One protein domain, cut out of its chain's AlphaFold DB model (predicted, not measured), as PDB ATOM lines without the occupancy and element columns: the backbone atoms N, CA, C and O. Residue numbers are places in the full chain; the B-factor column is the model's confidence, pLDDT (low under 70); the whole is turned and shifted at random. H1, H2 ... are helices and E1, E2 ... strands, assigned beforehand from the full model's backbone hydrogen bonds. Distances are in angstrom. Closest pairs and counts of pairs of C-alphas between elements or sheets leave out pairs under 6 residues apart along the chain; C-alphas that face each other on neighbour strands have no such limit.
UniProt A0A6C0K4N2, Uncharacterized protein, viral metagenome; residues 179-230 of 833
ATOM      1  N   THR A 179     -22.512  -2.111  -7.666       97.06
ATOM      2  CA  THR A 179     -23.436  -3.008  -8.375       97.06
ATOM      3  C   THR A 179     -24.656  -2.226  -8.834       97.06
ATOM      4  O   THR A 179     -25.346  -1.654  -8.007       97.06
ATOM      5  N   GLY A 180     -24.961  -2.196 -10.131       95.50
ATOM      6  CA  GLY A 180     -26.122  -1.479 -10.666       95.50
ATOM      7  C   GLY A 180     -27.005  -2.303 -11.577       95.50
ATOM      8  O   GLY A 180     -26.644  -3.396 -11.999       95.50
ATOM      9  N   ILE A 181     -28.158  -1.731 -11.906       96.06
ATOM     10  CA  ILE A 181     -29.146  -2.303 -12.814       96.06
ATOM     11  C   ILE A 181     -29.271  -1.377 -14.028       96.06
ATOM     12  O   ILE A 181     -29.384  -0.158 -13.870       96.06
ATOM     13  N   LEU A 182     -29.236  -1.945 -15.233       93.88
ATOM     14  CA  LEU A 182     -29.664  -1.261 -16.451       93.88
ATOM     15  C   LEU A 182     -31.193  -1.260 -16.484       93.88
ATOM     16  O   LEU A 182     -31.800  -2.327 -16.537       93.88
ATOM     17  N   GLN A 183     -31.807  -0.080 -16.456       92.44
ATOM     18  CA  GLN A 183     -33.263   0.061 -16.452       92.44
ATOM     19  C   GLN A 183     -33.911  -0.585 -17.691       92.44
ATOM     20  O   GLN A 183     -33.411  -0.443 -18.811       92.44
ATOM     21  N   PHE A 184     -35.079  -1.208 -17.499       88.62
ATOM     22  CA  PHE A 184     -35.821  -1.975 -18.514       88.62
ATOM     23  C   PHE A 184     -35.894  -1.335 -19.909       88.62
ATOM     24  O   PHE A 184     -35.558  -1.958 -20.916       88.62
ATOM     25  N   ASP A 185     -36.289  -0.066 -19.989       84.50
ATOM     26  CA  ASP A 185     -36.428   0.629 -21.273       84.50
ATOM     27  C   ASP A 185     -35.106   0.758 -22.046       84.50
ATOM     28  O   ASP A 185     -35.101   0.914 -23.269       84.50
ATOM     29  N   TYR A 186     -33.977   0.771 -21.336       87.88
ATOM     30  CA  TYR A 186     -32.649   0.846 -21.934       87.88
ATOM     31  C   TYR A 186     -32.102  -0.538 -22.278       87.88
ATOM     32  O   TYR A 186     -31.289  -0.632 -23.194       87.88
ATOM     33  N   CYS A 187     -32.602  -1.606 -21.653       84.81
ATOM     34  CA  CYS A 187     -32.312  -2.974 -22.081       84.81
ATOM     35  C   CYS A 187     -32.762  -3.198 -23.528       84.81
ATOM     36  O   CYS A 187     -31.958  -3.635 -24.345       84.81
ATOM     37  N   LYS A 188     -33.988  -2.786 -23.889       78.44
ATOM     38  CA  LYS A 188     -34.489  -2.860 -25.279       78.44
ATOM     39  C   LYS A 188     -33.568  -2.147 -26.271       78.44
ATOM     40  O   LYS A 188     -33.255  -2.677 -27.332       78.44
ATOM     41  N   LYS A 189     -33.078  -0.957 -25.904       78.88
ATOM     42  CA  LYS A 189     -32.142  -0.185 -26.737       78.88
ATOM     43  C   LYS A 189     -30.772  -0.853 -26.846       78.88
ATOM     44  O   LYS A 189     -30.158  -0.797 -27.907       78.88
ATOM     45  N   LEU A 190     -30.283  -1.456 -25.764       80.56
ATOM     46  CA  LEU A 190     -29.021  -2.188 -25.768       80.56
ATOM     47  C   LEU A 190     -29.089  -3.417 -26.687       80.56
ATOM     48  O   LEU A 190     -28.154  -3.626 -27.459       80.56
ATOM     49  N   ILE A 191     -30.189  -4.178 -26.620       74.50
ATOM     50  CA  ILE A 191     -30.458  -5.345 -27.479       74.50
ATOM     51  C   ILE A 191     -30.473  -4.919 -28.949       74.50
ATOM     52  O   ILE A 191     -29.770  -5.509 -29.759       74.50
ATOM     53  N   GLY A 192     -31.143  -3.804 -29.262       68.75
ATOM     54  CA  GLY A 192     -31.121  -3.172 -30.588       68.75
ATOM     55  C   GLY A 192     -29.783  -2.524 -30.985       68.75
ATOM     56  O   GLY A 192     -29.763  -1.618 -31.811       68.75
ATOM     57  N   GLY A 193     -28.661  -2.906 -30.365       68.94
ATOM     58  CA  GLY A 193     -27.322  -2.524 -30.813       68.94
ATOM     59  C   GLY A 193     -26.848  -1.121 -30.415       68.94
ATOM     60  O   GLY A 193     -25.837  -0.659 -30.944       68.94
ATOM     61  N   ASN A 194     -27.501  -0.425 -29.474       73.19
ATOM     62  CA  ASN A 194     -27.137   0.955 -29.129       73.19
ATOM     63  C   ASN A 194     -25.684   1.093 -28.610       73.19
ATOM     64  O   ASN A 194     -25.372   0.771 -27.461       73.19
ATOM     65  N   ARG A 195     -24.796   1.646 -29.450       71.00
ATOM     66  CA  ARG A 195     -23.358   1.805 -29.161       71.00
ATOM     67  C   ARG A 195     -23.063   2.712 -27.965       71.00
ATOM     68  O   ARG A 195     -22.115   2.448 -27.231       71.00
ATOM     69  N   PHE A 196     -23.854   3.765 -27.753       79.31
ATOM     70  CA  PHE A 196     -23.659   4.674 -26.618       79.31
ATOM     71  C   PHE A 196     -23.828   3.933 -25.287       79.31
ATOM     72  O   PHE A 196     -22.948   4.009 -24.430       79.31
ATOM     73  N   LEU A 197     -24.904   3.147 -25.152       83.62
ATOM     74  CA  LEU A 197     -25.133   2.316 -23.969       83.62
ATOM     75  C   LEU A 197     -24.031   1.265 -23.799       83.62
ATOM     76  O   LEU A 197     -23.511   1.120 -22.696       83.62
ATOM     77  N   LYS A 198     -23.603   0.594 -24.880       83.00
ATOM     78  CA  LYS A 198     -22.475  -0.360 -24.834       83.00
ATOM     79  C   LYS A 198     -21.193   0.294 -24.303       83.00
ATOM     80  O   LYS A 198     -20.570  -0.221 -23.378       83.00
ATOM     81  N   ASN A 199     -20.820   1.461 -24.836       82.50
ATOM     82  CA  ASN A 199     -19.633   2.204 -24.399       82.50
ATOM     83  C   ASN A 199     -19.730   2.635 -22.931       82.50
ATOM     84  O   ASN A 199     -18.744   2.549 -22.199       82.50
ATOM     85  N   ARG A 200     -20.914   3.079 -22.495       86.25
ATOM     86  CA  ARG A 200     -21.177   3.501 -21.114       86.25
ATOM     87  C   ARG A 200     -21.116   2.322 -20.139       86.25
ATOM     88  O   ARG A 200     -20.428   2.419 -19.129       86.25
ATOM     89  N   ILE A 201     -21.711   1.180 -20.482       89.12
ATOM     90  CA  ILE A 201     -21.591  -0.078 -19.724       89.12
ATOM     91  C   ILE A 201     -20.116  -0.483 -19.595       89.12
ATOM     92  O   ILE A 201     -19.622  -0.665 -18.485       89.12
ATOM     93  N   ASN A 202     -19.369  -0.507 -20.704       85.50
ATOM     94  CA  ASN A 202     -17.940  -0.835 -20.701       85.50
ATOM     95  C   ASN A 202     -17.091   0.175 -19.903       85.50
ATOM     96  O   ASN A 202     -16.100  -0.208 -19.277       85.50
ATOM     97  N   LYS A 203     -17.450   1.470 -19.907       87.75
ATOM     98  CA  LYS A 203     -16.819   2.502 -19.060       87.75
ATOM     99  C   LYS A 203     -16.948   2.124 -17.584       87.75
ATOM    100  O   LYS A 203     -15.939   2.134 -16.887       87.75
ATOM    101  N   TYR A 204     -18.140   1.750 -17.123       92.69
ATOM    102  CA  TYR A 204     -18.370   1.445 -15.708       92.69
ATOM    103  C   TYR A 204     -17.879   0.057 -15.282       92.69
ATOM    104  O   TYR A 204     -17.341  -0.064 -14.184       92.69
ATOM    105  N   ILE A 205     -17.922  -0.954 -16.154       91.12
ATOM    106  CA  ILE A 205     -17.277  -2.254 -15.884       91.12
ATOM    107  C   ILE A 205     -15.775  -2.068 -15.637       91.12
ATOM    108  O   ILE A 205     -15.240  -2.589 -14.661       91.12
ATOM    109  N   ARG A 206     -15.095  -1.245 -16.449       88.44
ATOM    110  CA  ARG A 206     -13.669  -0.917 -16.244       88.44
ATOM    111  C   ARG A 206     -13.385  -0.170 -14.937       88.44
ATOM    112  O   ARG A 206     -12.265  -0.233 -14.449       88.44
ATOM    113  N   ARG A 207     -14.386   0.495 -14.354       90.12
ATOM    114  CA  ARG A 207     -14.323   1.134 -13.021       90.12
ATOM    115  C   ARG A 207     -14.644   0.168 -11.868       90.12
ATOM    116  O   ARG A 207     -14.741   0.574 -10.705       90.12
ATOM    117  N   GLY A 208     -14.818  -1.117 -12.180       94.00
ATOM    118  CA  GLY A 208     -15.108  -2.177 -11.220       94.00
ATOM    119  C   GLY A 208     -16.587  -2.316 -10.868       94.00
ATOM    120  O   GLY A 208     -16.889  -2.931  -9.850       94.00
ATOM    121  N   PHE A 209     -17.504  -1.750 -11.663       95.94
ATOM    122  CA  PHE A 209     -18.935  -1.951 -11.446       95.94
ATOM    123  C   PHE A 209     -19.425  -3.268 -12.047       95.94
ATOM    124  O   PHE A 209     -19.105  -3.611 -13.185       95.94
ATOM    125  N   GLN A 210     -20.285  -3.958 -11.307       96.06
ATOM    126  CA  GLN A 210     -21.102  -5.053 -11.812       96.06
ATOM    127  C   GLN A 210     -22.439  -4.491 -12.300       96.06
ATOM    128  O   GLN A 210     -23.088  -3.715 -11.599       96.06
ATOM    129  N   ILE A 211     -22.862  -4.861 -13.508       93.50
ATOM    130  CA  ILE A 211     -24.120  -4.389 -14.099       93.50
ATOM    131  C   ILE A 211     -25.028  -5.591 -14.330       93.50
ATOM    132  O   ILE A 211     -24.661  -6.532 -15.029       93.50
ATOM    133  N   LYS A 212     -26.219  -5.539 -13.739       93.88
ATOM    134  CA  LYS A 212     -27.314  -6.485 -13.940       93.88
ATOM    135  C   LYS A 212     -28.343  -5.884 -14.894       93.88
ATOM    136  O   LYS A 212     -28.428  -4.663 -15.045       93.88
ATOM    137  N   PHE A 213     -29.138  -6.733 -15.527       89.56
ATOM    138  CA  PHE A 213     -30.307  -6.292 -16.282       89.56
ATOM    139  C   PHE A 213     -31.533  -6.250 -15.373       89.56
ATOM    140  O   PHE A 213     -31.599  -6.978 -14.384       89.56
ATOM    141  N   ASP A 214     -32.477  -5.371 -15.698       90.25
ATOM    142  CA  ASP A 214     -33.779  -5.324 -15.040       90.25
ATOM    143  C   ASP A 214     -34.469  -6.696 -15.125       90.25
ATOM    144  O   ASP A 214     -34.481  -7.325 -16.186       90.25
ATOM    145  N   GLU A 215     -35.044  -7.168 -14.018       87.19
ATOM    146  CA  GLU A 215     -35.631  -8.512 -13.911       87.19
ATOM    147  C   GLU A 215     -36.750  -8.755 -14.931       87.19
ATOM    148  O   GLU A 215     -36.966  -9.887 -15.361       87.19
ATOM    149  N   ARG A 216     -37.404  -7.686 -15.402       84.69
ATOM    150  CA  ARG A 216     -38.421  -7.741 -16.464       84.69
ATOM    151  C   ARG A 216     -37.877  -8.217 -17.820       84.69
ATOM    152  O   ARG A 216     -38.660  -8.436 -18.737       84.69
ATOM    153  N   VAL A 217     -36.556  -8.347 -17.970       80.81
ATOM    154  CA  VAL A 217     -35.858  -8.762 -19.201       80.81
ATOM    155  C   VAL A 217     -35.427 -10.239 -19.160       80.81
ATOM    156  O   VAL A 217     -34.842 -10.721 -20.125       80.81
ATOM    157  N   ASN A 218     -35.715 -10.983 -18.081       64.31
ATOM    158  CA  ASN A 218     -35.301 -12.386 -17.882       64.31
ATOM    159  C   ASN A 218     -36.028 -13.411 -18.787       64.31
ATOM    160  O   ASN A 218     -36.572 -14.408 -18.318       64.31
ATOM    161  N   THR A 219     -36.007 -13.209 -20.100       65.69
ATOM    162  CA  THR A 219     -36.418 -14.201 -21.098       65.69
ATOM    163  C   THR A 219     -35.174 -14.734 -21.820       65.69
ATOM    164  O   THR A 219     -34.392 -13.924 -22.332       65.69
ATOM    165  N   PRO A 220     -34.944 -16.062 -21.873       66.25
ATOM    166  CA  PRO A 220     -33.798 -16.673 -22.552       66.25
ATOM    167  C   PRO A 220     -33.577 -16.192 -23.995       66.25
ATOM    168  O   PRO A 220     -32.427 -16.109 -24.430       66.25
ATOM    169  N   GLU A 221     -34.639 -15.819 -24.719       65.25
ATOM    170  CA  GLU A 221     -34.539 -15.298 -26.089       65.25
ATOM    171  C   GLU A 221     -33.725 -13.993 -26.169       65.25
ATOM    172  O   GLU A 221     -32.895 -13.824 -27.060       65.25
ATOM    173  N   VAL A 222     -33.877 -13.096 -25.192       62.47
ATOM    174  CA  VAL A 222     -33.197 -11.790 -25.181       62.47
ATOM    175  C   VAL A 222     -31.683 -11.937 -25.025       62.47
ATOM    176  O   VAL A 222     -30.905 -11.230 -25.670       62.47
ATOM    177  N   PHE A 223     -31.241 -12.871 -24.183       60.97
ATOM    178  CA  PHE A 223     -29.816 -13.144 -24.005       60.97
ATOM    179  C   PHE A 223     -29.193 -13.785 -25.251       60.97
ATOM    180  O   PHE A 223     -28.036 -13.493 -25.564       60.97
ATOM    181  N   GLN A 224     -29.950 -14.606 -25.987       63.25
ATOM    182  CA  GLN A 224     -29.500 -15.154 -27.269       63.25
ATOM    183  C   GLN A 224     -29.320 -14.057 -28.326       63.25
ATOM    184  O   GLN A 224     -28.332 -14.094 -29.061       63.25
ATOM    185  N   ASP A 225     -30.196 -13.052 -28.369       60.19
ATOM    186  CA  ASP A 225     -30.064 -11.923 -29.300       60.19
ATOM    187  C   ASP A 225     -28.875 -11.013 -28.958       60.19
ATOM    188  O   ASP A 225     -28.078 -10.674 -29.837       60.19
ATOM    189  N   ILE A 226     -28.664 -10.705 -27.671       59.44
ATOM    190  CA  ILE A 226     -27.472  -9.961 -27.218       59.44
ATOM    191  C   ILE A 226     -26.185 -10.714 -27.592       59.44
ATOM    192  O   ILE A 226     -25.215 -10.098 -28.043       59.44
ATOM    193  N   ALA A 227     -26.165 -12.041 -27.422       57.81
ATOM    194  CA  ALA A 227     -25.014 -12.874 -27.758       57.81
ATOM    195  C   ALA A 227     -24.745 -12.906 -29.273       57.81
ATOM    196  O   ALA A 227     -23.601 -12.721 -29.684       57.81
ATOM    197  N   LYS A 228     -25.785 -13.054 -30.107       59.44
ATOM    198  CA  LYS A 228     -25.662 -13.035 -31.576       59.44
ATOM    199  C   LYS A 228     -25.103 -11.703 -32.085       59.44
ATOM    200  O   LYS A 228     -24.197 -11.699 -32.920       59.44
ATOM    201  N   HIS A 229     -25.591 -10.577 -31.563       56.12
ATOM    202  CA  HIS A 229     -25.237  -9.230 -32.039       56.12
ATOM    203  C   HIS A 229     -23.929  -8.667 -31.452       56.12
ATOM    204  O   HIS A 229     -23.441  -7.627 -31.899       56.12
ATOM    205  N   ASN A 230     -23.317  -9.334 -30.467       54.00
ATOM    206  CA  ASN A 230     -21.978  -8.978 -29.984       54.00
ATOM    207  C   ASN A 230     -20.844  -9.509 -30.880       54.00
ATOM    208  O   ASN A 230     -19.700  -9.101 -30.705       54.00
TER     209      ASN A 230
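What this domain is: This is residues 179 to 230 of the 833 residues of an uncharacterized protein of viral metagenome (UniProt A0A6C0K4N2). Two short parallel strands, E1 and E2, lie side by side along one edge of a small loop of chain, and the helices H1 and H2 complete that loop, meeting at a corner about perpendicular to each other. A third helix, H3, packs on H1 and is apart from H2. The printed part has 52 residues with three named helices and two named strands, in the order E1, H1, H2, E2, H3; the sheet has the order E1, E2, and the class is mixed, helices and strands. The whole is compact, with a radius of gyration of the C-alphas of 10.7 A, and its C-alphas span 29 by 21 by 17 A.

How they stand to each other: E1, residues 179 to 182, and E2, residues 210 to 213, are parallel neighbours, with 32 degrees between their directions. The C-alphas of Thr 179 and Gln 210 face each other at 4.6 A, and N 180 and O 210, 2.8 A apart, and N 212 and O 180, also 2.8 A apart, are within hydrogen-bond range. With H1, residues 184 to 191, and H2, residues 195 to 206, between them, the strands form a strand-helix-strand unit, two parallel neighbour strands joined through helices, and its crossover is right-handed. H1 and H2 touch, H2 with residues 197 to 198 alone; the closest C-alphas are those of Leu 190 and Leu 197, 6.2 A apart, and their lines are about perpendicular at 78 degrees. H2 and E1 are near each other. The closest C-alphas of H2 and E2 are those of Ile 205 and Ile 211, 7.4 A apart. H3, residues 220 to 229, touches H1, closest at the C-alphas of Ile 191 and Ile 226, 5.5 A apart, at a steep tilt of 42 degrees, the same way. H3 is apart from H2 and from E1. In H2 and H3 every O i to N i+4 pair is within hydrogen-bond range; in H1 it is 3 of 4.

Where its parts are: E1 begins at C-alpha 179, (-23.436, -3.008, -8.375), and like E2 it measures 10.3 A from first to last C-alpha. H1 measures 11.0 A. H2, the longest helix by residues, measures 16.4 A, from C-alpha 195 at (-23.358, 1.805, -29.161). H3 measures 14.8 A and ends at C-alpha 229, (-25.237, -9.230, -32.039).

The domain as a whole: The two C-alphas farthest apart are those of Arg 207 and Glu 221, 29.1 A. The printed part has no cut. The links from E1 to H1, H1 to H2 and H2 to E2 are tight, the link from E2 to H3 is short, and no link is long. The mean pLDDT of the printed part is 79.9; residues 192 to 193 and 218 to 230 are under 70.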